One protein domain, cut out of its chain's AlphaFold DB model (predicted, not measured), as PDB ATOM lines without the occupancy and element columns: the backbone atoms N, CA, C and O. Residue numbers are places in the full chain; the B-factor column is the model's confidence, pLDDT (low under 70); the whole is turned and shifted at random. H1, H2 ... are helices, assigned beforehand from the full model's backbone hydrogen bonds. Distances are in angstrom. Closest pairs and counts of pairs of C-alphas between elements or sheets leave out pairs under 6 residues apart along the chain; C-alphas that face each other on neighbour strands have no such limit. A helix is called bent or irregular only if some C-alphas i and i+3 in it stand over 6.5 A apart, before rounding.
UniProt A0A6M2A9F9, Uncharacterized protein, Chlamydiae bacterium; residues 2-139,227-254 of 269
ATOM      1  N   LEU A   2     175.456 234.189 221.766       90.88
ATOM      2  CA  LEU A   2     175.417 234.677 220.373       90.88
ATOM      3  C   LEU A   2     175.540 233.493 219.413       90.88
ATOM      4  O   LEU A   2     176.471 232.692 219.563       90.88
ATOM      5  N   SER A   3     174.656 233.412 218.415       93.88
ATOM      6  CA  SER A   3     174.811 232.425 217.352       93.88
ATOM      7  C   SER A   3     176.131 232.604 216.615       93.88
ATOM      8  O   SER A   3     176.698 233.698 216.514       93.88
ATOM      9  N   ARG A   4     176.612 231.501 216.035       94.62
ATOM     10  CA  ARG A   4     177.827 231.481 215.212       94.62
ATOM     11  C   ARG A   4     177.786 232.540 214.104       94.62
ATOM     12  O   ARG A   4     178.792 233.196 213.868       94.62
ATOM     13  N   LYS A   5     176.617 232.754 213.487       95.25
ATOM     14  CA  LYS A   5     176.416 233.754 212.426       95.25
ATOM     15  C   LYS A   5     176.681 235.176 212.924       95.25
ATOM     16  O   LYS A   5     177.428 235.906 212.284       95.25
ATOM     17  N   LYS A   6     176.138 235.545 214.092       95.88
ATOM     18  CA  LYS A   6     176.370 236.872 214.686       95.88
ATOM     19  C   LYS A   6     177.836 237.071 215.082       95.88
ATOM     20  O   LYS A   6     178.374 238.144 214.854       95.88
ATOM     21  N   LYS A   7     178.508 236.033 215.597       95.94
ATOM     22  CA  LYS A   7     179.951 236.097 215.900       95.94
ATOM     23  C   LYS A   7     180.800 236.350 214.652       95.94
ATOM     24  O   LYS A   7     181.671 237.207 214.682       95.94
ATOM     25  N   VAL A   8     180.529 235.634 213.560       96.56
ATOM     26  CA  VAL A   8     181.235 235.840 212.282       96.56
ATOM     27  C   VAL A   8     181.003 237.259 211.763       96.56
ATOM     28  O   VAL A   8     181.955 237.927 211.378       96.56
ATOM     29  N   LEU A   9     179.763 237.750 211.823       97.12
ATOM     30  CA  LEU A   9     179.436 239.114 211.414       97.12
ATOM     31  C   LEU A   9     180.188 240.174 212.238       97.12
ATOM     32  O   LEU A   9     180.686 241.136 211.660       97.12
ATOM     33  N   LEU A  10     180.311 239.988 213.559       97.31
ATOM     34  CA  LEU A  10     181.098 240.873 214.429       97.31
ATOM     35  C   LEU A  10     182.571 240.915 214.026       97.31
ATOM     36  O   LEU A  10     183.146 241.994 213.945       97.31
ATOM     37  N   ILE A  11     183.165 239.756 213.737       96.94
ATOM     38  CA  ILE A  11     184.561 239.673 213.290       96.94
ATOM     39  C   ILE A  11     184.738 240.432 211.972       96.94
ATOM     40  O   ILE A  11     185.647 241.247 211.864       96.94
ATOM     41  N   ILE A  12     183.848 240.228 210.995       97.62
ATOM     42  CA  ILE A  12     183.922 240.939 209.708       97.62
ATOM     43  C   ILE A  12     183.780 242.454 209.914       97.62
ATOM     44  O   ILE A  12     184.537 243.225 209.328       97.62
ATOM     45  N   HIS A  13     182.849 242.888 210.767       97.38
ATOM     46  CA  HIS A  13     182.666 244.305 211.075       97.38
ATOM     47  C   HIS A  13     183.914 244.920 211.729       97.38
ATOM     48  O   HIS A  13     184.346 245.996 211.324       97.38
ATOM     49  N   LEU A  14     184.541 244.214 212.676       97.25
ATOM     50  CA  LEU A  14     185.807 244.631 213.284       97.25
ATOM     51  C   LEU A  14     186.947 244.704 212.265       97.25
ATOM     52  O   LEU A  14     187.729 245.650 212.311       97.25
ATOM     53  N   CYS A  15     187.025 243.764 211.318       97.50
ATOM     54  CA  CYS A  15     187.997 243.841 210.228       97.50
ATOM     55  C   CYS A  15     187.790 245.105 209.383       97.50
ATOM     56  O   CYS A  15     188.762 245.775 209.054       97.50
ATOM     57  N   PHE A  16     186.546 245.482 209.068       95.56
ATOM     58  CA  PHE A  16     186.274 246.735 208.353       95.56
ATOM     59  C   PHE A  16     186.630 247.977 209.169       95.56
ATOM     60  O   PHE A  16     187.239 248.893 208.619       95.56
ATOM     61  N   ALA A  17     186.318 247.998 210.466       95.62
ATOM     62  CA  ALA A  17     186.722 249.083 211.356       95.62
ATOM     63  C   ALA A  17     188.255 249.220 211.407       95.62
ATOM     64  O   ALA A  17     188.786 250.318 211.262       95.62
ATOM     65  N   PHE A  18     188.980 248.105 211.526       96.25
ATOM     66  CA  PHE A  18     190.441 248.100 211.550       96.25
ATOM     67  C   PHE A  18     191.067 248.529 210.215       96.25
ATOM     68  O   PHE A  18     192.013 249.316 210.205       96.25
ATOM     69  N   SER A  19     190.524 248.070 209.084       95.25
ATOM     70  CA  SER A  19     190.959 248.527 207.759       95.25
ATOM     71  C   SER A  19     190.722 250.026 207.576       95.25
ATOM     72  O   SER A  19     191.587 250.720 207.046       95.25
ATOM     73  N   TYR A  20     189.585 250.544 208.047       91.06
ATOM     74  CA  TYR A  20     189.293 251.976 208.008       91.06
ATOM     75  C   TYR A  20     190.242 252.779 208.905       91.06
ATOM     76  O   TYR A  20     190.772 253.793 208.461       91.06
ATOM     77  N   LEU A  21     190.533 252.305 210.122       91.75
ATOM     78  CA  LEU A  21     191.538 252.911 211.001       91.75
ATOM     79  C   LEU A  21     192.923 252.930 210.346       91.75
ATOM     80  O   LEU A  21     193.591 253.958 210.350       91.75
ATOM     81  N   SER A  22     193.339 251.812 209.751       91.94
ATOM     82  CA  SER A  22     194.631 251.710 209.063       91.94
ATOM     83  C   SER A  22     194.714 252.692 207.895       91.94
ATOM     84  O   SER A  22     195.732 253.354 207.715       91.94
ATOM     85  N   TRP A  23     193.624 252.831 207.131       89.19
ATOM     86  CA  TRP A  23     193.521 253.825 206.067       89.19
ATOM     87  C   TRP A  23     193.612 255.255 206.605       89.19
ATOM     88  O   TRP A  23     194.404 256.033 206.083       89.19
ATOM     89  N   LEU A  24     192.853 255.588 207.656       86.19
ATOM     90  CA  LEU A  24     192.893 256.909 208.289       86.19
ATOM     91  C   LEU A  24     194.306 257.272 208.744       86.19
ATOM     92  O   LEU A  24     194.748 258.382 208.499       86.19
ATOM     93  N   VAL A  25     195.018 256.326 209.356       86.75
ATOM     94  CA  VAL A  25     196.394 256.513 209.836       86.75
ATOM     95  C   VAL A  25     197.395 256.672 208.689       86.75
ATOM     96  O   VAL A  25     198.304 257.492 208.765       86.75
ATOM     97  N   MET A  26     197.246 255.892 207.618       87.06
ATOM     98  CA  MET A  26     198.187 255.895 206.496       87.06
ATOM     99  C   MET A  26     197.991 257.095 205.558       87.06
ATOM    100  O   MET A  26     198.953 257.577 204.960       87.06
ATOM    101  N   GLN A  27     196.754 257.571 205.411       84.25
ATOM    102  CA  GLN A  27     196.396 258.626 204.471       84.25
ATOM    103  C   GLN A  27     197.182 259.943 204.645       84.25
ATOM    104  O   GLN A  27     197.706 260.399 203.627       84.25
ATOM    105  N   PRO A  28     197.279 260.573 205.836       82.00
ATOM    106  CA  PRO A  28     197.972 261.857 205.988       82.00
ATOM    107  C   PRO A  28     199.452 261.734 205.628       82.00
ATOM    108  O   PRO A  28     199.965 262.515 204.834       82.00
ATOM    109  N   TYR A  29     200.102 260.659 206.083       84.00
ATOM    110  CA  TYR A  29     201.493 260.378 205.747       84.00
ATOM    111  C   TYR A  29     201.710 260.244 204.232       84.00
ATOM    112  O   TYR A  29     202.596 260.882 203.667       84.00
ATOM    113  N   LEU A  30     200.885 259.441 203.547       84.19
ATOM    114  CA  LEU A  30     200.985 259.305 202.090       84.19
ATOM    115  C   LEU A  30     200.703 260.626 201.377       84.19
ATOM    116  O   LEU A  30     201.369 260.932 200.389       84.19
ATOM    117  N   LYS A  31     199.729 261.398 201.864       83.31
ATOM    118  CA  LYS A  31     199.392 262.704 201.305       83.31
ATOM    119  C   LYS A  31     200.580 263.653 201.401       83.31
ATOM    120  O   LYS A  31     200.922 264.240 200.383       83.31
ATOM    121  N   GLU A  32     201.221 263.759 202.560       83.88
ATOM    122  CA  GLU A  32     202.372 264.643 202.755       83.88
ATOM    123  C   GLU A  32     203.558 264.216 201.885       83.88
ATOM    124  O   GLU A  32     204.134 265.032 201.168       83.88
ATOM    125  N   VAL A  33     203.868 262.916 201.843       86.19
ATOM    126  CA  VAL A  33     204.945 262.384 200.991       86.19
ATOM    127  C   VAL A  33     204.686 262.671 199.507       86.19
ATOM    128  O   VAL A  33     205.592 263.100 198.791       86.19
ATOM    129  N   ILE A  34     203.458 262.441 199.029       86.62
ATOM    130  CA  ILE A  34     203.086 262.694 197.630       86.62
ATOM    131  C   ILE A  34     203.074 264.196 197.336       86.62
ATOM    132  O   ILE A  34     203.589 264.600 196.296       86.62
ATOM    133  N   SER A  35     202.516 265.010 198.236       85.94
ATOM    134  CA  SER A  35     202.445 266.467 198.106       85.94
ATOM    135  C   SER A  35     203.842 267.062 197.995       85.94
ATOM    136  O   SER A  35     204.154 267.719 197.005       85.94
ATOM    137  N   ARG A  36     204.733 266.705 198.926       87.44
ATOM    138  CA  ARG A  36     206.131 267.133 198.914       87.44
ATOM    139  C   ARG A  36     206.845 266.726 197.632       87.44
ATOM    140  O   ARG A  36     207.533 267.541 197.027       87.44
ATOM    141  N   ARG A  37     206.693 265.472 197.198       89.38
ATOM    142  CA  ARG A  37     207.322 265.003 195.955       89.38
ATOM    143  C   ARG A  37     206.787 265.753 194.735       89.38
ATOM    144  O   ARG A  37     207.560 266.078 193.841       89.38
ATOM    145  N   SER A  38     205.482 266.018 194.698       89.12
ATOM    146  CA  SER A  38     204.862 266.807 193.635       89.12
ATOM    147  C   SER A  38     205.352 268.253 193.648       89.12
ATOM    148  O   SER A  38     205.568 268.812 192.579       89.12
ATOM    149  N   GLU A  39     205.518 268.855 194.824       90.75
ATOM    150  CA  GLU A  39     206.039 270.212 194.983       90.75
ATOM    151  C   GLU A  39     207.494 270.307 194.509       90.75
ATOM    152  O   GLU A  39     207.805 271.145 193.670       90.75
ATOM    153  N   ILE A  40     208.371 269.413 194.976       92.44
ATOM    154  CA  ILE A  40     209.780 269.373 194.552       92.44
ATOM    155  C   ILE A  40     209.880 269.196 193.035       92.44
ATOM    156  O   ILE A  40     210.611 269.931 192.383       92.44
ATOM    157  N   SER A  41     209.085 268.292 192.459       92.81
ATOM    158  CA  SER A  41     209.069 268.082 191.009       92.81
ATOM    159  C   SER A  41     208.617 269.326 190.232       92.81
ATOM    160  O   SER A  41     209.095 269.546 189.123       92.81
ATOM    161  N   LEU A  42     207.721 270.153 190.788       92.94
ATOM    162  CA  LEU A  42     207.338 271.429 190.171       92.94
ATOM    163  C   LEU A  42     208.494 272.430 190.172       92.94
ATOM    164  O   LEU A  42     208.708 273.083 189.154       92.94
ATOM    165  N   TYR A  43     209.245 272.521 191.272       95.69
ATOM    166  CA  TYR A  43     210.454 273.342 191.320       95.69
ATOM    167  C   TYR A  43     211.497 272.868 190.309       95.69
ATOM    168  O   TYR A  43     211.995 273.681 189.538       95.69
ATOM    169  N   GLU A  44     211.787 271.564 190.267       95.12
ATOM    170  CA  GLU A  44     212.740 270.974 189.316       95.12
ATOM    171  C   GLU A  44     212.363 271.315 187.866       95.12
ATOM    172  O   GLU A  44     213.203 271.801 187.118       95.12
ATOM    173  N   MET A  45     211.082 271.197 187.491       94.94
ATOM    174  CA  MET A  45     210.621 271.561 186.142       94.94
ATOM    175  C   MET A  45     210.851 273.038 185.779       94.94
ATOM    176  O   MET A  45     211.019 273.350 184.600       94.94
ATOM    177  N   ILE A  46     210.830 273.945 186.759       96.38
ATOM    178  CA  ILE A  46     211.113 275.371 186.545       96.38
ATOM    179  C   ILE A  46     212.623 275.612 186.477       96.38
ATOM    180  O   ILE A  46     213.084 276.293 185.563       96.38
ATOM    181  N   PHE A  47     213.399 275.043 187.402       96.31
ATOM    182  CA  PHE A  47     214.853 275.226 187.438       96.31
ATOM    183  C   PHE A  47     215.570 274.576 186.248       96.31
ATOM    184  O   PHE A  47     216.545 275.140 185.761       96.31
ATOM    185  N   ASP A  48     215.046 273.474 185.705       96.69
ATOM    186  CA  ASP A  48     215.555 272.822 184.487       96.69
ATOM    187  C   ASP A  48     215.432 273.707 183.226       96.69
ATOM    188  O   ASP A  48     215.910 273.344 182.147       96.69
ATOM    189  N   ARG A  49     214.749 274.854 183.316       95.75
ATOM    190  CA  ARG A  49     214.568 275.830 182.233       95.75
ATOM    191  C   ARG A  49     215.299 277.134 182.551       95.75
ATOM    192  O   ARG A  49     214.685 278.198 182.606       95.75
ATOM    193  N   GLU A  50     216.621 277.042 182.701       96.50
ATOM    194  CA  GLU A  50     217.515 278.142 183.106       96.50
ATOM    195  C   GLU A  50     217.238 279.458 182.362       96.50
ATOM    196  O   GLU A  50     217.006 280.477 183.001       96.50
ATOM    197  N   ASN A  51     217.141 279.436 181.027       97.25
ATOM    198  CA  ASN A  51     216.896 280.645 180.226       97.25
ATOM    199  C   ASN A  51     215.580 281.362 180.587       97.25
ATOM    200  O   ASN A  51     215.523 282.592 180.609       97.25
ATOM    201  N   LEU A  52     214.510 280.601 180.846       96.81
ATOM    202  CA  LEU A  52     213.201 281.156 181.207       96.81
ATOM    203  C   LEU A  52     213.196 281.618 182.663       96.81
ATOM    204  O   LEU A  52     212.666 282.685 182.969       96.81
ATOM    205  N   PHE A  53     213.837 280.850 183.543       97.50
ATOM    206  CA  PHE A  53     214.004 281.218 184.940       97.50
ATOM    207  C   PHE A  53     214.820 282.499 185.090       97.50
ATOM    208  O   PHE A  53     214.412 283.387 185.827       97.50
ATOM    209  N   GLU A  54     215.916 282.665 184.351       97.44
ATOM    210  CA  GLU A  54     216.745 283.871 184.392       97.44
ATOM    211  C   GLU A  54     216.028 285.132 183.904       97.44
ATOM    212  O   GLU A  54     216.336 286.228 184.384       97.44
ATOM    213  N   ALA A  55     215.059 284.977 182.999       97.00
ATOM    214  CA  ALA A  55     214.235 286.065 182.484       97.00
ATOM    215  C   ALA A  55     213.152 286.538 183.474       97.00
ATOM    216  O   ALA A  55     212.572 287.608 183.271       97.00
ATOM    217  N   MET A  56     212.868 285.778 184.538       96.25
ATOM    218  CA  MET A  56     211.882 286.162 185.551       96.25
ATOM    219  C   MET A  56     212.338 287.373 186.388       96.25
ATOM    220  O   MET A  56     213.540 287.582 186.599       96.25
ATOM    221  N   PRO A  57     211.391 288.152 186.953       97.31
ATOM    222  CA  PRO A  57     211.706 289.204 187.915       97.31
ATOM    223  C   PRO A  57     212.551 288.683 189.086       97.31
ATOM    224  O   PRO A  57     212.320 287.593 189.606       97.31
ATOM    225  N   VAL A  58     213.522 289.486 189.537       97.31
ATOM    226  CA  VAL A  58     214.455 289.114 190.622       97.31
ATOM    227  C   VAL A  58     213.714 288.689 191.894       97.31
ATOM    228  O   VAL A  58     214.115 287.719 192.530       97.31
ATOM    229  N   GLU A  59     212.626 289.380 192.232       96.19
ATOM    230  CA  GLU A  59     211.801 289.093 193.411       96.19
ATOM    231  C   GLU A  59     211.144 287.709 193.334       96.19
ATOM    232  O   GLU A  59     211.188 286.949 194.298       96.19
ATOM    233  N   GLU A  60     210.593 287.343 192.173       95.69
ATOM    234  CA  GLU A  60     209.951 286.039 191.981       95.69
ATOM    235  C   GLU A  60     210.971 284.900 192.001       95.69
ATOM    236  O   GLU A  60     210.709 283.849 192.585       95.69
ATOM    237  N   ARG A  61     212.162 285.118 191.431       96.62
ATOM    238  CA  ARG A  61     213.255 284.140 191.512       96.62
ATOM    239  C   ARG A  61     213.681 283.899 192.951       96.62
ATOM    240  O   ARG A  61     213.785 282.746 193.351       96.62
ATOM    241  N   ALA A  62     213.886 284.965 193.725       96.31
ATOM    242  CA  ALA A  62     214.264 284.856 195.131       96.31
ATOM    243  C   ALA A  62     213.212 284.076 195.934       96.31
ATOM    244  O   ALA A  62     213.568 283.157 196.668       96.31
ATOM    245  N   LEU A  63     211.926 284.379 195.717       95.12
ATOM    246  CA  LEU A  63     210.813 283.676 196.353       95.12
ATOM    247  C   LEU A  63     210.797 282.176 196.005       95.12
ATOM    248  O   LEU A  63     210.626 281.338 196.888       95.12
ATOM    249  N   LEU A  64     210.985 281.822 194.729       95.25
ATOM    250  CA  LEU A  64     211.008 280.424 194.289       95.25
ATOM    251  C   LEU A  64     212.243 279.674 194.803       95.25
ATOM    252  O   LEU A  64     212.126 278.516 195.200       95.25
ATOM    253  N   THR A  65     213.411 280.316 194.831       96.69
ATOM    254  CA  THR A  65     214.634 279.729 195.392       96.69
ATOM    255  C   THR A  65     214.481 279.459 196.887       96.69
ATOM    256  O   THR A  65     214.738 278.339 197.323       96.69
ATOM    257  N   GLU A  66     213.981 280.426 197.660       95.75
ATOM    258  CA  GLU A  66     213.709 280.241 199.091       95.75
ATOM    259  C   GLU A  66     212.676 279.126 199.325       95.75
ATOM    260  O   GLU A  66     212.879 278.238 200.158       95.75
ATOM    261  N   GLY A  67     211.588 279.124 198.549       93.75
ATOM    262  CA  GLY A  67     210.558 278.089 198.614       93.75
ATOM    263  C   GLY A  67     211.107 276.687 198.332       93.75
ATOM    264  O   GLY A  67     210.744 275.727 199.020       93.75
ATOM    265  N   TYR A  68     212.027 276.565 197.375       95.75
ATOM    266  CA  TYR A  68     212.680 275.305 197.041       95.75
ATOM    267  C   TYR A  68     213.624 274.817 198.139       95.75
ATOM    268  O   TYR A  68     213.541 273.656 198.547       95.75
ATOM    269  N   GLU A  69     214.478 275.697 198.667       95.44
ATOM    270  CA  GLU A  69     215.364 275.381 199.791       95.44
ATOM    271  C   GLU A  69     214.557 274.954 201.023       95.44
ATOM    272  O   GLU A  69     214.890 273.971 201.697       95.44
ATOM    273  N   GLN A  70     213.431 275.623 201.285       93.12
ATOM    274  CA  GLN A  70     212.509 275.226 202.343       93.12
ATOM    275  C   GLN A  70     211.893 273.843 202.064       93.12
ATOM    276  O   GLN A  70     211.838 273.000 202.958       93.12
ATOM    277  N   ALA A  71     211.438 273.569 200.839       91.00
ATOM    278  CA  ALA A  71     210.847 272.280 200.474       91.00
ATOM    279  C   ALA A  71     211.858 271.116 200.545       91.00
ATOM    280  O   ALA A  71     211.508 270.002 200.963       91.00
ATOM    281  N   GLN A  72     213.119 271.365 200.182       93.38
ATOM    282  CA  GLN A  72     214.205 270.395 200.304       93.38
ATOM    283  C   GLN A  72     214.596 270.143 201.763       93.38
ATOM    284  O   GLN A  72     214.754 268.985 202.155       93.38
ATOM    285  N   SER A  73     214.711 271.203 202.568       91.56
ATOM    286  CA  SER A  73     215.150 271.123 203.969       91.56
ATOM    287  C   SER A  73     214.109 270.542 204.924       91.56
ATOM    288  O   SER A  73     214.473 270.109 206.019       91.56
ATOM    289  N   ARG A  74     212.828 270.471 204.532       86.81
ATOM    290  CA  ARG A  74     211.806 269.739 205.300       86.81
ATOM    291  C   ARG A  74     212.300 268.311 205.553       86.81
ATOM    292  O   ARG A  74     212.559 267.553 204.623       86.81
ATOM    293  N   GLU A  75     212.452 267.910 206.808       80.38
ATOM    294  CA  GLU A  75     212.773 266.514 207.114       80.38
ATOM    295  C   GLU A  75     211.629 265.594 206.664       80.38
ATOM    296  O   GLU A  75     210.506 266.041 206.409       80.38
ATOM    297  N   ASN A  76     211.902 264.296 206.518       77.44
ATOM    298  CA  ASN A  76     210.819 263.341 206.287       77.44
ATOM    299  C   ASN A  76     209.799 263.474 207.427       77.44
ATOM    300  O   ASN A  76     210.208 263.434 208.592       77.44
ATOM    301  N   PRO A  77     208.498 263.636 207.120       77.25
ATOM    302  CA  PRO A  77     207.490 263.822 208.149       77.25
ATOM    303  C   PRO A  77     207.554 262.640 209.113       77.25
ATOM    304  O   PRO A  77     207.476 261.472 208.716       77.25
ATOM    305  N   SER A  78     207.751 262.930 210.399       83.75
ATOM    306  CA  SER A  78     207.773 261.877 211.404       83.75
ATOM    307  C   SER A  78     206.365 261.301 211.511       83.75
ATOM    308  O   SER A  78     205.445 262.004 211.929       83.75
ATOM    309  N   PHE A  79     206.203 260.022 211.178       81.56
ATOM    310  CA  PHE A  79     204.908 259.335 211.174       81.56
ATOM    311  C   PHE A  79     204.090 259.566 212.459       81.56
ATOM    312  O   PHE A  79     202.881 259.750 212.402       81.56
ATOM    313  N   LEU A  80     204.748 259.614 213.624       84.31
ATOM    314  CA  LEU A  80     204.086 259.849 214.913       84.31
ATOM    315  C   LEU A  80     203.525 261.270 215.072       84.31
ATOM    316  O   LEU A  80     202.489 261.440 215.711       84.31
ATOM    317  N   ARG A  81     204.187 262.285 214.504       83.31
ATOM    318  CA  ARG A  81     203.698 263.673 214.520       83.31
ATOM    319  C   ARG A  81     202.439 263.803 213.670       83.31
ATOM    320  O   ARG A  81     201.446 264.334 214.161       83.31
ATOM    321  N   GLU A  82     202.468 263.236 212.466       79.25
ATOM    322  CA  GLU A  82     201.317 263.197 211.553       79.25
ATOM    323  C   GLU A  82     200.139 262.442 212.179       79.25
ATOM    324  O   GLU A  82     198.995 262.890 212.136       79.25
ATOM    325  N   LEU A  83     200.417 261.322 212.857       80.31
ATOM    326  CA  LEU A  83     199.405 260.569 213.597       80.31
ATOM    327  C   LEU A  83     198.749 261.420 214.695       80.31
ATOM    328  O   LEU A  83     197.535 261.359 214.884       80.31
ATOM    329  N   GLY A  84     199.540 262.210 215.426       81.06
ATOM    330  CA  GLY A  84     199.022 263.129 216.436       81.06
ATOM    331  C   GLY A  84     198.087 264.170 215.822       81.06
ATOM    332  O   GLY A  84     196.962 264.337 216.287       81.06
ATOM    333  N   GLN A  85     198.514 264.821 214.741       77.12
ATOM    334  CA  GLN A  85     197.699 265.823 214.047       77.12
ATOM    335  C   GLN A  85     196.397 265.233 213.492       77.12
ATOM    336  O   GLN A  85     195.339 265.848 213.636       77.12
ATOM    337  N   LEU A  86     196.431 264.001 212.982       72.00
ATOM    338  CA  LEU A  86     195.246 263.303 212.486       72.00
ATOM    339  C   LEU A  86     194.132 263.193 213.537       72.00
ATOM    340  O   LEU A  86     192.971 263.476 213.239       72.00
ATOM    341  N   PHE A  87     194.461 262.766 214.760       74.00
ATOM    342  CA  PHE A  87     193.450 262.534 215.798       74.00
ATOM    343  C   PHE A  87     192.868 263.825 216.381       74.00
ATOM    344  O   PHE A  87     191.735 263.798 216.865       74.00
ATOM    345  N   PHE A  88     193.617 264.931 216.350       73.06
ATOM    346  CA  PHE A  88     193.209 266.184 216.992       73.06
ATOM    347  C   PHE A  88     192.718 267.264 216.023       73.06
ATOM    348  O   PHE A  88     191.993 268.153 216.464       73.06
ATOM    349  N   VAL A  89     193.091 267.207 214.741       69.31
ATOM    350  CA  VAL A  89     192.862 268.310 213.792       69.31
ATOM    351  C   VAL A  89     192.140 267.851 212.525       69.31
ATOM    352  O   VAL A  89     191.173 268.490 212.121       69.31
ATOM    353  N   GLU A  90     192.563 266.746 211.906       70.38
ATOM    354  CA  GLU A  90     192.158 266.461 210.519       70.38
ATOM    355  C   GLU A  90     191.000 265.470 210.367       70.38
ATOM    356  O   GLU A  90     190.246 265.535 209.394       70.38
ATOM    357  N   ALA A  91     190.844 264.505 211.276       79.88
ATOM    358  CA  ALA A  91     189.872 263.442 211.052       79.88
ATOM    359  C   ALA A  91     188.420 263.921 211.284       79.88
ATOM    360  O   ALA A  91     188.119 264.523 212.320       79.88
ATOM    361  N   PRO A  92     187.464 263.587 210.387       83.94
ATOM    362  CA  PRO A  92     186.056 263.915 210.588       83.94
ATOM    363  C   PRO A  92     185.552 263.360 211.915       83.94
ATOM    364  O   PRO A  92     185.591 262.144 212.130       83.94
ATOM    365  N   ALA A  93     184.959 264.220 212.744       89.31
ATOM    366  CA  ALA A  93     184.381 263.823 214.028       89.31
ATOM    367  C   ALA A  93     183.407 262.638 213.889       89.31
ATOM    368  O   ALA A  93     183.457 261.696 214.678       89.31
ATOM    369  N   PHE A  94     182.573 262.622 212.842       91.38
ATOM    370  CA  PHE A  94     181.659 261.505 212.571       91.38
ATOM    371  C   PHE A  94     182.377 260.210 212.166       91.38
ATOM    372  O   PHE A  94     181.914 259.128 212.525       91.38
ATOM    373  N   GLY A  95     183.501 260.298 211.449       89.69
ATOM    374  CA  GLY A  95     184.319 259.136 211.089       89.69
ATOM    375  C   GLY A  95     185.013 258.533 212.312       89.69
ATOM    376  O   GLY A  95     184.958 257.319 212.516       89.69
ATOM    377  N   LEU A  96     185.579 259.387 213.174       91.38
ATOM    378  CA  LEU A  96     186.162 258.980 214.456       91.38
ATOM    379  C   LEU A  96     185.111 258.380 215.395       91.38
ATOM    380  O   LEU A  96     185.335 257.313 215.965       91.38
ATOM    381  N   ALA A  97     183.943 259.019 215.513       94.94
ATOM    382  CA  ALA A  97     182.832 258.502 216.302       94.94
ATOM    383  C   ALA A  97     182.375 257.138 215.773       94.94
ATOM    384  O   ALA A  97     182.226 256.200 216.554       94.94
ATOM    385  N   TRP A  98     182.200 256.992 214.455       96.12
ATOM    386  CA  TRP A  98     181.828 255.712 213.853       96.12
ATOM    387  C   TRP A  98     182.843 254.622 214.188       96.12
ATOM    388  O   TRP A  98     182.449 253.533 214.607       96.12
ATOM    389  N   LEU A  99     184.139 254.917 214.074       95.69
ATOM    390  CA  LEU A  99     185.195 253.970 214.403       95.69
ATOM    391  C   LEU A  99     185.158 253.574 215.888       95.69
ATOM    392  O   LEU A  99     185.149 252.384 216.212       95.69
ATOM    393  N   PHE A 100     185.083 254.562 216.783       96.25
ATOM    394  CA  PHE A 100     184.994 254.354 218.226       96.25
ATOM    395  C   PHE A 100     183.799 253.468 218.592       96.25
ATOM    396  O   PHE A 100     183.961 252.429 219.240       96.25
ATOM    397  N   PHE A 101     182.601 253.824 218.121       97.62
ATOM    398  CA  PHE A 101     181.390 253.059 218.402       97.62
ATOM    399  C   PHE A 101     181.409 251.675 217.749       97.62
ATOM    400  O   PHE A 101     180.893 250.737 218.351       97.62
ATOM    401  N   SER A 102     182.044 251.502 216.586       97.62
ATOM    402  CA  SER A 102     182.203 250.184 215.956       97.62
ATOM    403  C   SER A 102     182.975 249.223 216.863       97.62
ATOM    404  O   SER A 102     182.532 248.092 217.079       97.62
ATOM    405  N   PHE A 103     184.079 249.678 217.470       97.75
ATOM    406  CA  PHE A 103     184.822 248.874 218.443       97.75
ATOM    407  C   PHE A 103     184.015 248.641 219.721       97.75
ATOM    408  O   PHE A 103     183.811 247.488 220.107       97.75
ATOM    409  N   VAL A 104     183.517 249.708 220.354       98.00
ATOM    410  CA  VAL A 104     182.791 249.626 221.632       98.00
ATOM    411  C   VAL A 104     181.576 248.706 221.521       98.00
ATOM    412  O   VAL A 104     181.426 247.793 222.329       98.00
ATOM    413  N   ILE A 105     180.739 248.873 220.495       97.75
ATOM    414  CA  ILE A 105     179.540 248.050 220.298       97.75
ATOM    415  C   ILE A 105     179.923 246.589 220.056       97.75
ATOM    416  O   ILE A 105     179.300 245.699 220.634       97.75
ATOM    417  N   CYS A 106     180.965 246.316 219.266       97.44
ATOM    418  CA  CYS A 106     181.432 244.945 219.070       97.44
ATOM    419  C   CYS A 106     181.917 244.303 220.378       97.44
ATOM    420  O   CYS A 106     181.537 243.166 220.663       97.44
ATOM    421  N   PHE A 107     182.686 245.023 221.201       97.25
ATOM    422  CA  PHE A 107     183.108 244.539 222.518       97.25
ATOM    423  C   PHE A 107     181.910 244.291 223.443       97.25
ATOM    424  O   PHE A 107     181.786 243.198 223.997       97.25
ATOM    425  N   LEU A 108     180.984 245.244 223.561       97.44
ATOM    426  CA  LEU A 108     179.783 245.100 224.391       97.44
ATOM    427  C   LEU A 108     178.911 243.915 223.946       97.44
ATOM    428  O   LEU A 108     178.397 243.175 224.787       97.44
ATOM    429  N   LEU A 109     178.786 243.686 222.634       96.56
ATOM    430  CA  LEU A 109     178.082 242.527 222.084       96.56
ATOM    431  C   LEU A 109     178.793 241.214 222.431       96.56
ATOM    432  O   LEU A 109     178.124 240.251 222.802       96.56
ATOM    433  N   LEU A 110     180.127 241.163 222.367       95.44
ATOM    434  CA  LEU A 110     180.900 239.984 222.774       95.44
ATOM    435  C   LEU A 110     180.720 239.667 224.268       95.44
ATOM    436  O   LEU A 110     180.521 238.497 224.615       95.44
ATOM    437  N   PHE A 111     180.699 240.694 225.123       96.38
ATOM    438  CA  PHE A 111     180.457 240.573 226.567       96.38
ATOM    439  C   PHE A 111     178.980 240.424 226.953       96.38
ATOM    440  O   PHE A 111     178.680 240.178 228.118       96.38
ATOM    441  N   ARG A 112     178.058 240.484 225.982       94.75
ATOM    442  CA  ARG A 112     176.604 240.343 226.179       94.75
ATOM    443  C   ARG A 112     176.007 241.390 227.119       94.75
ATOM    444  O   ARG A 112     175.074 241.088 227.857       94.75
ATOM    445  N   ILE A 113     176.528 242.609 227.073       97.12
ATOM    446  CA  ILE A 113     175.969 243.717 227.843       97.12
ATOM    447  C   ILE A 113     174.570 244.051 227.309       97.12
ATOM    448  O   ILE A 113     174.346 244.134 226.095       97.12
ATOM    449  N   GLU A 114     173.618 244.221 228.223       95.00
ATOM    450  CA  GLU A 114     172.255 244.627 227.892       95.00
ATOM    451  C   GLU A 114     172.267 245.992 227.189       95.00
ATOM    452  O   GLU A 114     173.031 246.886 227.537       95.00
ATOM    453  N   GLY A 115     171.464 246.151 226.135       95.62
ATOM    454  CA  GLY A 115     171.442 247.387 225.343       95.62
ATOM    455  C   GLY A 115     172.513 247.494 224.243       95.62
ATOM    456  O   GLY A 115     172.388 248.346 223.364       95.62
ATOM    457  N   ALA A 116     173.497 246.590 224.178       96.94
ATOM    458  CA  ALA A 116     174.498 246.605 223.101       96.94
ATOM    459  C   ALA A 116     173.883 246.383 221.703       96.94
ATOM    460  O   ALA A 116     174.305 246.983 220.716       96.94
ATOM    461  N   ALA A 117     172.848 245.539 221.614       97.06
ATOM    462  CA  ALA A 117     172.127 245.295 220.366       97.06
ATOM    463  C   ALA A 117     171.408 246.553 219.839       97.06
ATOM    464  O   ALA A 117     171.712 246.950 218.711       97.06
ATOM    465  N   PRO A 118     170.532 247.239 220.602       97.81
ATOM    466  CA  PRO A 118     169.910 248.468 220.114       97.81
ATOM    467  C   PRO A 118     170.931 249.584 219.844       97.81
ATOM    468  O   PRO A 118     170.753 250.317 218.874       97.81
ATOM    469  N   ALA A 119     172.040 249.660 220.592       98.00
ATOM    470  CA  ALA A 119     173.109 250.633 220.334       98.00
ATOM    471  C   ALA A 119     173.738 250.508 218.930       98.00
ATOM    472  O   ALA A 119     174.212 251.504 218.389       98.00
ATOM    473  N   SER A 120     173.690 249.331 218.287       97.94
ATOM    474  CA  SER A 120     174.181 249.156 216.904       97.94
ATOM    475  C   SER A 120     173.474 250.035 215.863       97.94
ATOM    476  O   SER A 120     174.058 250.313 214.818       97.94
ATOM    477  N   TRP A 121     172.270 250.543 216.155       98.31
ATOM    478  CA  TRP A 121     171.573 251.511 215.297       98.31
ATOM    479  C   TRP A 121     172.208 252.904 215.281       98.31
ATOM    480  O   TRP A 121     171.904 253.694 214.391       98.31
ATOM    481  N   LEU A 122     173.129 253.203 216.201       97.81
ATOM    482  CA  LEU A 122     173.898 254.444 216.161       97.81
ATOM    483  C   LEU A 122     174.832 254.498 214.942       97.81
ATOM    484  O   LEU A 122     175.036 255.559 214.361       97.81
ATOM    485  N   LEU A 123     175.365 253.351 214.513       97.62
ATOM    486  CA  LEU A 123     176.326 253.276 213.411       97.62
ATOM    487  C   LEU A 123     175.783 253.825 212.077       97.62
ATOM    488  O   LEU A 123     176.451 254.678 211.492       97.62
ATOM    489  N   PRO A 124     174.596 253.420 211.574       97.75
ATOM    490  CA  PRO A 124     174.045 254.015 210.358       97.75
ATOM    491  C   PRO A 124     173.725 255.512 210.512       97.75
ATOM    492  O   PRO A 124     173.898 256.256 209.549       97.75
ATOM    493  N   LEU A 125     173.333 255.982 211.705       97.62
ATOM    494  CA  LEU A 125     173.112 257.415 211.955       97.62
ATOM    495  C   LEU A 125     174.412 258.220 211.831       97.62
ATOM    496  O   LEU A 125     174.414 259.292 211.229       97.62
ATOM    497  N   LEU A 126     175.530 257.684 212.329       96.44
ATOM    498  CA  LEU A 126     176.849 258.307 212.180       96.44
ATOM    499  C   LEU A 126     177.292 258.372 210.715       96.44
ATOM    500  O   LEU A 126     177.878 259.370 210.306       96.44
ATOM    501  N   VAL A 127     176.970 257.355 209.907       95.50
ATOM    502  CA  VAL A 127     177.237 257.377 208.457       95.50
ATOM    503  C   VAL A 127     176.423 258.472 207.760       95.50
ATOM    504  O   VAL A 127     176.964 259.179 206.914       95.50
ATOM    505  N   ILE A 128     175.148 258.649 208.125       95.44
ATOM    506  CA  ILE A 128     174.304 259.728 207.583       95.44
ATOM    507  C   ILE A 128     174.862 261.099 207.985       95.44
ATOM    508  O   ILE A 128     174.991 261.972 207.130       95.44
ATOM    509  N   GLY A 129     175.256 261.271 209.251       93.50
ATOM    510  CA  GLY A 129     175.913 262.493 209.721       93.50
ATOM    511  C   GLY A 129     177.195 262.782 208.939       93.50
ATOM    512  O   GLY A 129     177.352 263.867 208.385       93.50
ATOM    513  N   HIS A 130     178.064 261.782 208.785       90.62
ATOM    514  CA  HIS A 130     179.270 261.900 207.966       90.62
ATOM    515  C   HIS A 130     178.952 262.307 206.519       90.62
ATOM    516  O   HIS A 130     179.656 263.133 205.951       90.62
ATOM    517  N   ALA A 131     177.912 261.739 205.903       91.44
ATOM    518  CA  ALA A 131     177.519 262.083 204.539       91.44
ATOM    519  C   ALA A 131     177.008 263.525 204.417       91.44
ATOM    520  O   ALA A 131     177.346 264.203 203.454       91.44
ATOM    521  N   TYR A 132     176.226 263.989 205.392       91.25
ATOM    522  CA  TYR A 132     175.662 265.338 205.403       91.25
ATOM    523  C   TYR A 132     176.741 266.410 205.593       91.25
ATOM    524  O   TYR A 132     176.817 267.358 204.816       91.25
ATOM    525  N   PHE A 133     177.609 266.240 206.593       86.94
ATOM    526  CA  PHE A 133     178.652 267.222 206.902       86.94
ATOM    527  C   PHE A 133     179.873 267.107 205.982       86.94
ATOM    528  O   PHE A 133     180.505 268.111 205.678       86.94
ATOM    529  N   GLY A 134     180.184 265.906 205.489       80.12
ATOM    530  CA  GLY A 134     181.335 265.664 204.613       80.12
ATOM    531  C   GLY A 134     181.141 266.090 203.155       80.12
ATOM    532  O   GLY A 134     182.067 265.930 202.366       80.12
ATOM    533  N   TYR A 135     179.958 266.585 202.775       76.50
ATOM    534  CA  TYR A 135     179.680 267.068 201.415       76.50
ATOM    535  C   TYR A 135     179.923 268.573 201.235       76.50
ATOM    536  O   TYR A 135     179.776 269.077 200.123       76.50
ATOM    537  N   GLN A 136     180.276 269.301 202.300       73.44
ATOM    538  CA  GLN A 136     180.681 270.700 202.174       73.44
ATOM    539  C   GLN A 136     181.995 270.736 201.383       73.44
ATOM    540  O   GLN A 136     183.012 270.210 201.828       73.44
ATOM    541  N   GLY A 137     181.910 271.214 200.140       60.06
ATOM    542  CA  GLY A 137     182.932 271.022 199.117       60.06
ATOM    543  C   GLY A 137     184.287 271.601 199.511       60.06
ATOM    544  O   GLY A 137     184.375 272.733 199.971       60.06
ATOM    545  N   TYR A 138     185.340 270.817 199.288       65.88
ATOM    546  CA  TYR A 138     186.714 271.302 199.285       65.88
ATOM    547  C   TYR A 138     187.048 271.779 197.872       65.88
ATOM    548  O   TYR A 138     187.125 270.966 196.944       65.88
ATOM    549  N   GLU A 139     187.242 273.082 197.702       66.62
ATOM    550  CA  GLU A 139     187.877 273.612 196.500       66.62
ATOM    551  C   GLU A 139     189.391 273.470 196.652       66.62
ATOM    552  O   GLU A 139     189.963 273.822 197.683       66.62
ATOM    553  N   PHE A 227     189.717 267.839 204.541       49.91
ATOM    554  CA  PHE A 227     188.799 266.961 203.806       49.91
ATOM    555  C   PHE A 227     189.297 266.581 202.415       49.91
ATOM    556  O   PHE A 227     189.274 267.337 201.452       49.91
ATOM    557  N   SER A 228     189.730 265.320 202.346       57.12
ATOM    558  CA  SER A 228     189.669 264.443 201.177       57.12
ATOM    559  C   SER A 228     188.496 264.806 200.267       57.12
ATOM    560  O   SER A 228     187.411 265.077 200.779       57.12
ATOM    561  N   ALA A 229     188.698 264.730 198.948       66.56
ATOM    562  CA  ALA A 229     187.635 264.846 197.950       66.56
ATOM    563  C   ALA A 229     186.315 264.232 198.457       66.56
ATOM    564  O   ALA A 229     186.366 263.159 199.082       66.56
ATOM    565  N   PRO A 230     185.166 264.891 198.208       75.06
ATOM    566  CA  PRO A 230     183.893 264.503 198.795       75.06
ATOM    567  C   PRO A 230     183.688 262.996 198.623       75.06
ATOM    568  O   PRO A 230     183.945 262.454 197.539       75.06
ATOM    569  N   PRO A 231     183.305 262.282 199.696       80.75
ATOM    570  CA  PRO A 231     183.178 260.838 199.643       80.75
ATOM    571  C   PRO A 231     182.229 260.460 198.507       80.75
ATOM    572  O   PRO A 231     181.126 260.996 198.404       80.75
ATOM    573  N   SER A 232     182.650 259.526 197.651       88.19
ATOM    574  CA  SER A 232     181.803 259.096 196.543       88.19
ATOM    575  C   SER A 232     180.462 258.586 197.079       88.19
ATOM    576  O   SER A 232     180.416 257.837 198.062       88.19
ATOM    577  N   LEU A 233     179.363 258.972 196.423       90.56
ATOM    578  CA  LEU A 233     178.010 258.565 196.820       90.56
ATOM    579  C   LEU A 233     177.908 257.040 196.963       90.56
ATOM    580  O   LEU A 233     177.324 256.531 197.915       90.56
ATOM    581  N   PHE A 234     178.561 256.309 196.058       93.31
ATOM    582  CA  PHE A 234     178.659 254.855 196.114       93.31
ATOM    583  C   PHE A 234     179.290 254.350 197.422       93.31
ATOM    584  O   PHE A 234     178.750 253.435 198.044       93.31
ATOM    585  N   ARG A 235     180.395 254.959 197.883       89.69
ATOM    586  CA  ARG A 235     181.044 254.585 199.150       89.69
ATOM    587  C   ARG A 235     180.118 254.837 200.336       89.69
ATOM    588  O   ARG A 235     180.007 253.971 201.198       89.69
ATOM    589  N   ILE A 236     179.436 255.985 200.363       92.12
ATOM    590  CA  ILE A 236     178.464 256.311 201.419       92.12
ATOM    591  C   ILE A 236     177.342 255.270 201.450       92.12
ATOM    592  O   ILE A 236     177.051 254.718 202.510       92.12
ATOM    593  N   LEU A 237     176.742 254.966 200.296       95.94
ATOM    594  CA  LEU A 237     175.651 253.996 200.193       95.94
ATOM    595  C   LEU A 237     176.095 252.595 200.623       95.94
ATOM    596  O   LEU A 237     175.395 251.949 201.399       95.94
ATOM    597  N   ALA A 238     177.274 252.144 200.187       95.56
ATOM    598  CA  ALA A 238     177.826 250.853 200.593       95.56
ATOM    599  C   ALA A 238     178.032 250.773 202.116       95.56
ATOM    600  O   ALA A 238     177.627 249.792 202.745       95.56
ATOM    601  N   TYR A 239     178.594 251.823 202.726       93.75
ATOM    602  CA  TYR A 239     178.761 251.910 204.180       93.75
ATOM    603  C   TYR A 239     177.415 251.922 204.905       93.75
ATOM    604  O   TYR A 239     177.249 251.229 205.910       93.75
ATOM    605  N   LEU A 240     176.436 252.675 204.404       97.25
ATOM    606  CA  LEU A 240     175.114 252.762 205.014       97.25
ATOM    607  C   LEU A 240     174.394 251.409 204.974       97.25
ATOM    608  O   LEU A 240     173.923 250.940 206.009       97.25
ATOM    609  N   ILE A 241     174.371 250.749 203.812       98.00
ATOM    610  CA  ILE A 241     173.769 249.419 203.636       98.00
ATOM    611  C   ILE A 241     174.435 248.402 204.567       98.00
ATOM    612  O   ILE A 241     173.737 247.631 205.229       98.00
ATOM    613  N   TRP A 242     175.768 248.426 204.671       97.94
ATOM    614  CA  TRP A 242     176.501 247.553 205.587       97.94
ATOM    615  C   TRP A 242     176.085 247.765 207.046       97.94
ATOM    616  O   TRP A 242     175.735 246.806 207.733       97.94
ATOM    617  N   ASN A 243     176.082 249.014 207.521       97.94
ATOM    618  CA  ASN A 243     175.754 249.331 208.913       97.94
ATOM    619  C   ASN A 243     174.278 249.045 209.245       97.94
ATOM    620  O   ASN A 243     173.986 248.539 210.329       97.94
ATOM    621  N   LEU A 244     173.357 249.275 208.301       98.38
ATOM    622  CA  LEU A 244     171.951 248.877 208.429       98.38
ATOM    623  C   LEU A 244     171.801 247.353 208.512       98.38
ATOM    624  O   LEU A 244     171.127 246.844 209.408       98.38
ATOM    625  N   GLY A 245     172.458 246.612 207.613       98.06
ATOM    626  CA  GLY A 245     172.437 245.149 207.609       98.06
ATOM    627  C   GLY A 245     173.044 244.551 208.881       98.06
ATOM    628  O   GLY A 245     172.504 243.587 209.437       98.06
ATOM    629  N   PHE A 246     174.122 245.158 209.383       98.25
ATOM    630  CA  PHE A 246     174.746 244.806 210.653       98.25
ATOM    631  C   PHE A 246     173.777 245.001 211.824       98.25
ATOM    632  O   PHE A 246     173.465 244.032 212.526       98.25
ATOM    633  N   ALA A 247     173.237 246.213 211.990       98.19
ATOM    634  CA  ALA A 247     172.319 246.541 213.077       98.19
ATOM    635  C   ALA A 247     171.063 245.659 213.045       98.19
ATOM    636  O   ALA A 247     170.669 245.079 214.063       98.19
ATOM    637  N   TRP A 248     170.479 245.464 211.861       98.25
ATOM    638  CA  TRP A 248     169.323 244.594 211.672       98.25
ATOM    639  C   TRP A 248     169.613 243.143 212.077       98.25
ATOM    640  O   TRP A 248     168.842 242.537 212.824       98.25
ATOM    641  N   THR A 249     170.746 242.582 211.642       97.31
ATOM    642  CA  THR A 249     171.101 241.182 211.934       97.31
ATOM    643  C   THR A 249     171.362 240.956 213.422       97.31
ATOM    644  O   THR A 249     170.940 239.937 213.978       97.31
ATOM    645  N   ILE A 250     172.026 241.903 214.089       97.62
ATOM    646  CA  ILE A 250     172.296 241.831 215.528       97.62
ATOM    647  C   ILE A 250     170.992 241.883 216.336       97.62
ATOM    648  O   ILE A 250     170.808 241.052 217.233       97.62
ATOM    649  N   ASN A 251     170.063 242.771 215.969       97.00
ATOM    650  CA  ASN A 251     168.781 242.956 216.660       97.00
ATOM    651  C   ASN A 251     167.720 241.897 216.329       97.00
ATOM    652  O   ASN A 251     166.721 241.777 217.042       97.00
ATOM    653  N   ARG A 252     167.910 241.096 215.276       96.31
ATOM    654  CA  ARG A 252     166.958 240.042 214.919       96.31
ATOM    655  C   ARG A 252     166.887 238.976 216.019       96.31
ATOM    656  O   ARG A 252     167.904 238.367 216.377       96.31
ATOM    657  N   LYS A 253     165.670 238.720 216.518       92.75
ATOM    658  CA  LYS A 253     165.375 237.606 217.432       92.75
ATOM    659  C   LYS A 253     165.636 236.285 216.706       92.75
ATOM    660  O   LYS A 253     165.130 236.066 215.604       92.75
ATOM    661  N   GLU A 254     166.455 235.425 217.302       88.50
ATOM    662  CA  GLU A 254     166.664 234.075 216.784       88.50
ATOM    663  C   GLU A 254     165.389 233.274 217.044       88.50
ATOM    664  O   GLU A 254     164.859 233.292 218.155       88.50
TER     665      GLU A 254
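AT A GLANCE: This is residues 2 to 139 and 227 to 254 of the 269 residues of an uncharacterized protein of Chlamydiae bacterium (UniProt A0A6M2A9F9). Four helical pieces, H1a, H5, H7 and H8, stand side by side as an up-and-down bundle, each running against the one before it. The long bent helix H1 runs on out of this bundle as an arm, H1b, with H3 folded back along its far part, H2 near the tip and H4 crossing it near the bend. The printed part has 166 residues with eight named helices, H1 to H8 in chain order, and no named strand: all helix. It is only just loose, close to extended, with a radius of gyration of the C-alphas of 23.0 A and spans of 78 by 29 by 23 A.

IN THESE COORDINATES: H1, residues 4 to 47, begins at C-alpha 4 (177.827, 231.481, 215.212). By its hydrogen bonds it was assigned as one helix, but it is bent: C-alphas 25 and 28 are 6.8 A apart. Its arms are H1a, residues 4 to 25, 31.6 A, and H1b, residues 28 to 47, 28.4 A. H2 is residues 50 to 54, H3 58 to 73, 22.4 A, and H4 79 to 90, only just irregular, with C-alphas 87 and 90 6.7 A apart. H5 is 93 to 111, 26.7 A, H6 116 to 119, H7 122 to 133, and H8 233 to 251, 26.9 A, ending at C-alpha 251 (168.781, 242.956, 216.660).

HOW THE PARTS SIT: H1a touches H5, the closest C-alphas being those of Ala 17 and Leu 99, 6.0 A. H5 touches H7 at Phe 94 and His 130, 5.2 A between C-alphas, with a shallow tilt of 6 degrees, opposite ways. H7 touches H8, closest C-alphas Pro 124 and Asn 243, 5.2 A. H8 touches H1a with residues 246 to 250 alone, closest C-alphas Ile 250 and Lys 6, 6.5 A. H6 touches H8, closest C-alphas Ala 117 and Asn 251, 5.5 A. H1b touches H3 at a steep tilt of 39 degrees, closest C-alphas Tyr 43 and Tyr 68, 6.4 A, and H4, about perpendicular at 76 degrees, closest C-alphas Tyr 29 and Glu 82, 6.5 A. H2 and H3 are close but not clearly touching, closest C-alphas Phe 53 and Arg 61, 7.2 A. Every O i to N i+4 pair is within hydrogen-bond range in H1a, H1b, H2, H3, H5, H7 and H8; H4 has 7 of 8, and H6 is too short for such a pair.

THE WHOLE: The C-alphas of Ala 55 and Glu 254 are the two farthest apart, 78.4 A. Residues 140 to 226 are not printed, and C-alphas 139 and 227 are 9.9 A apart across the cut. The links printed whole are tight. pLDDT is under 70 at residues 89, 137 to 139 and 227 to 229.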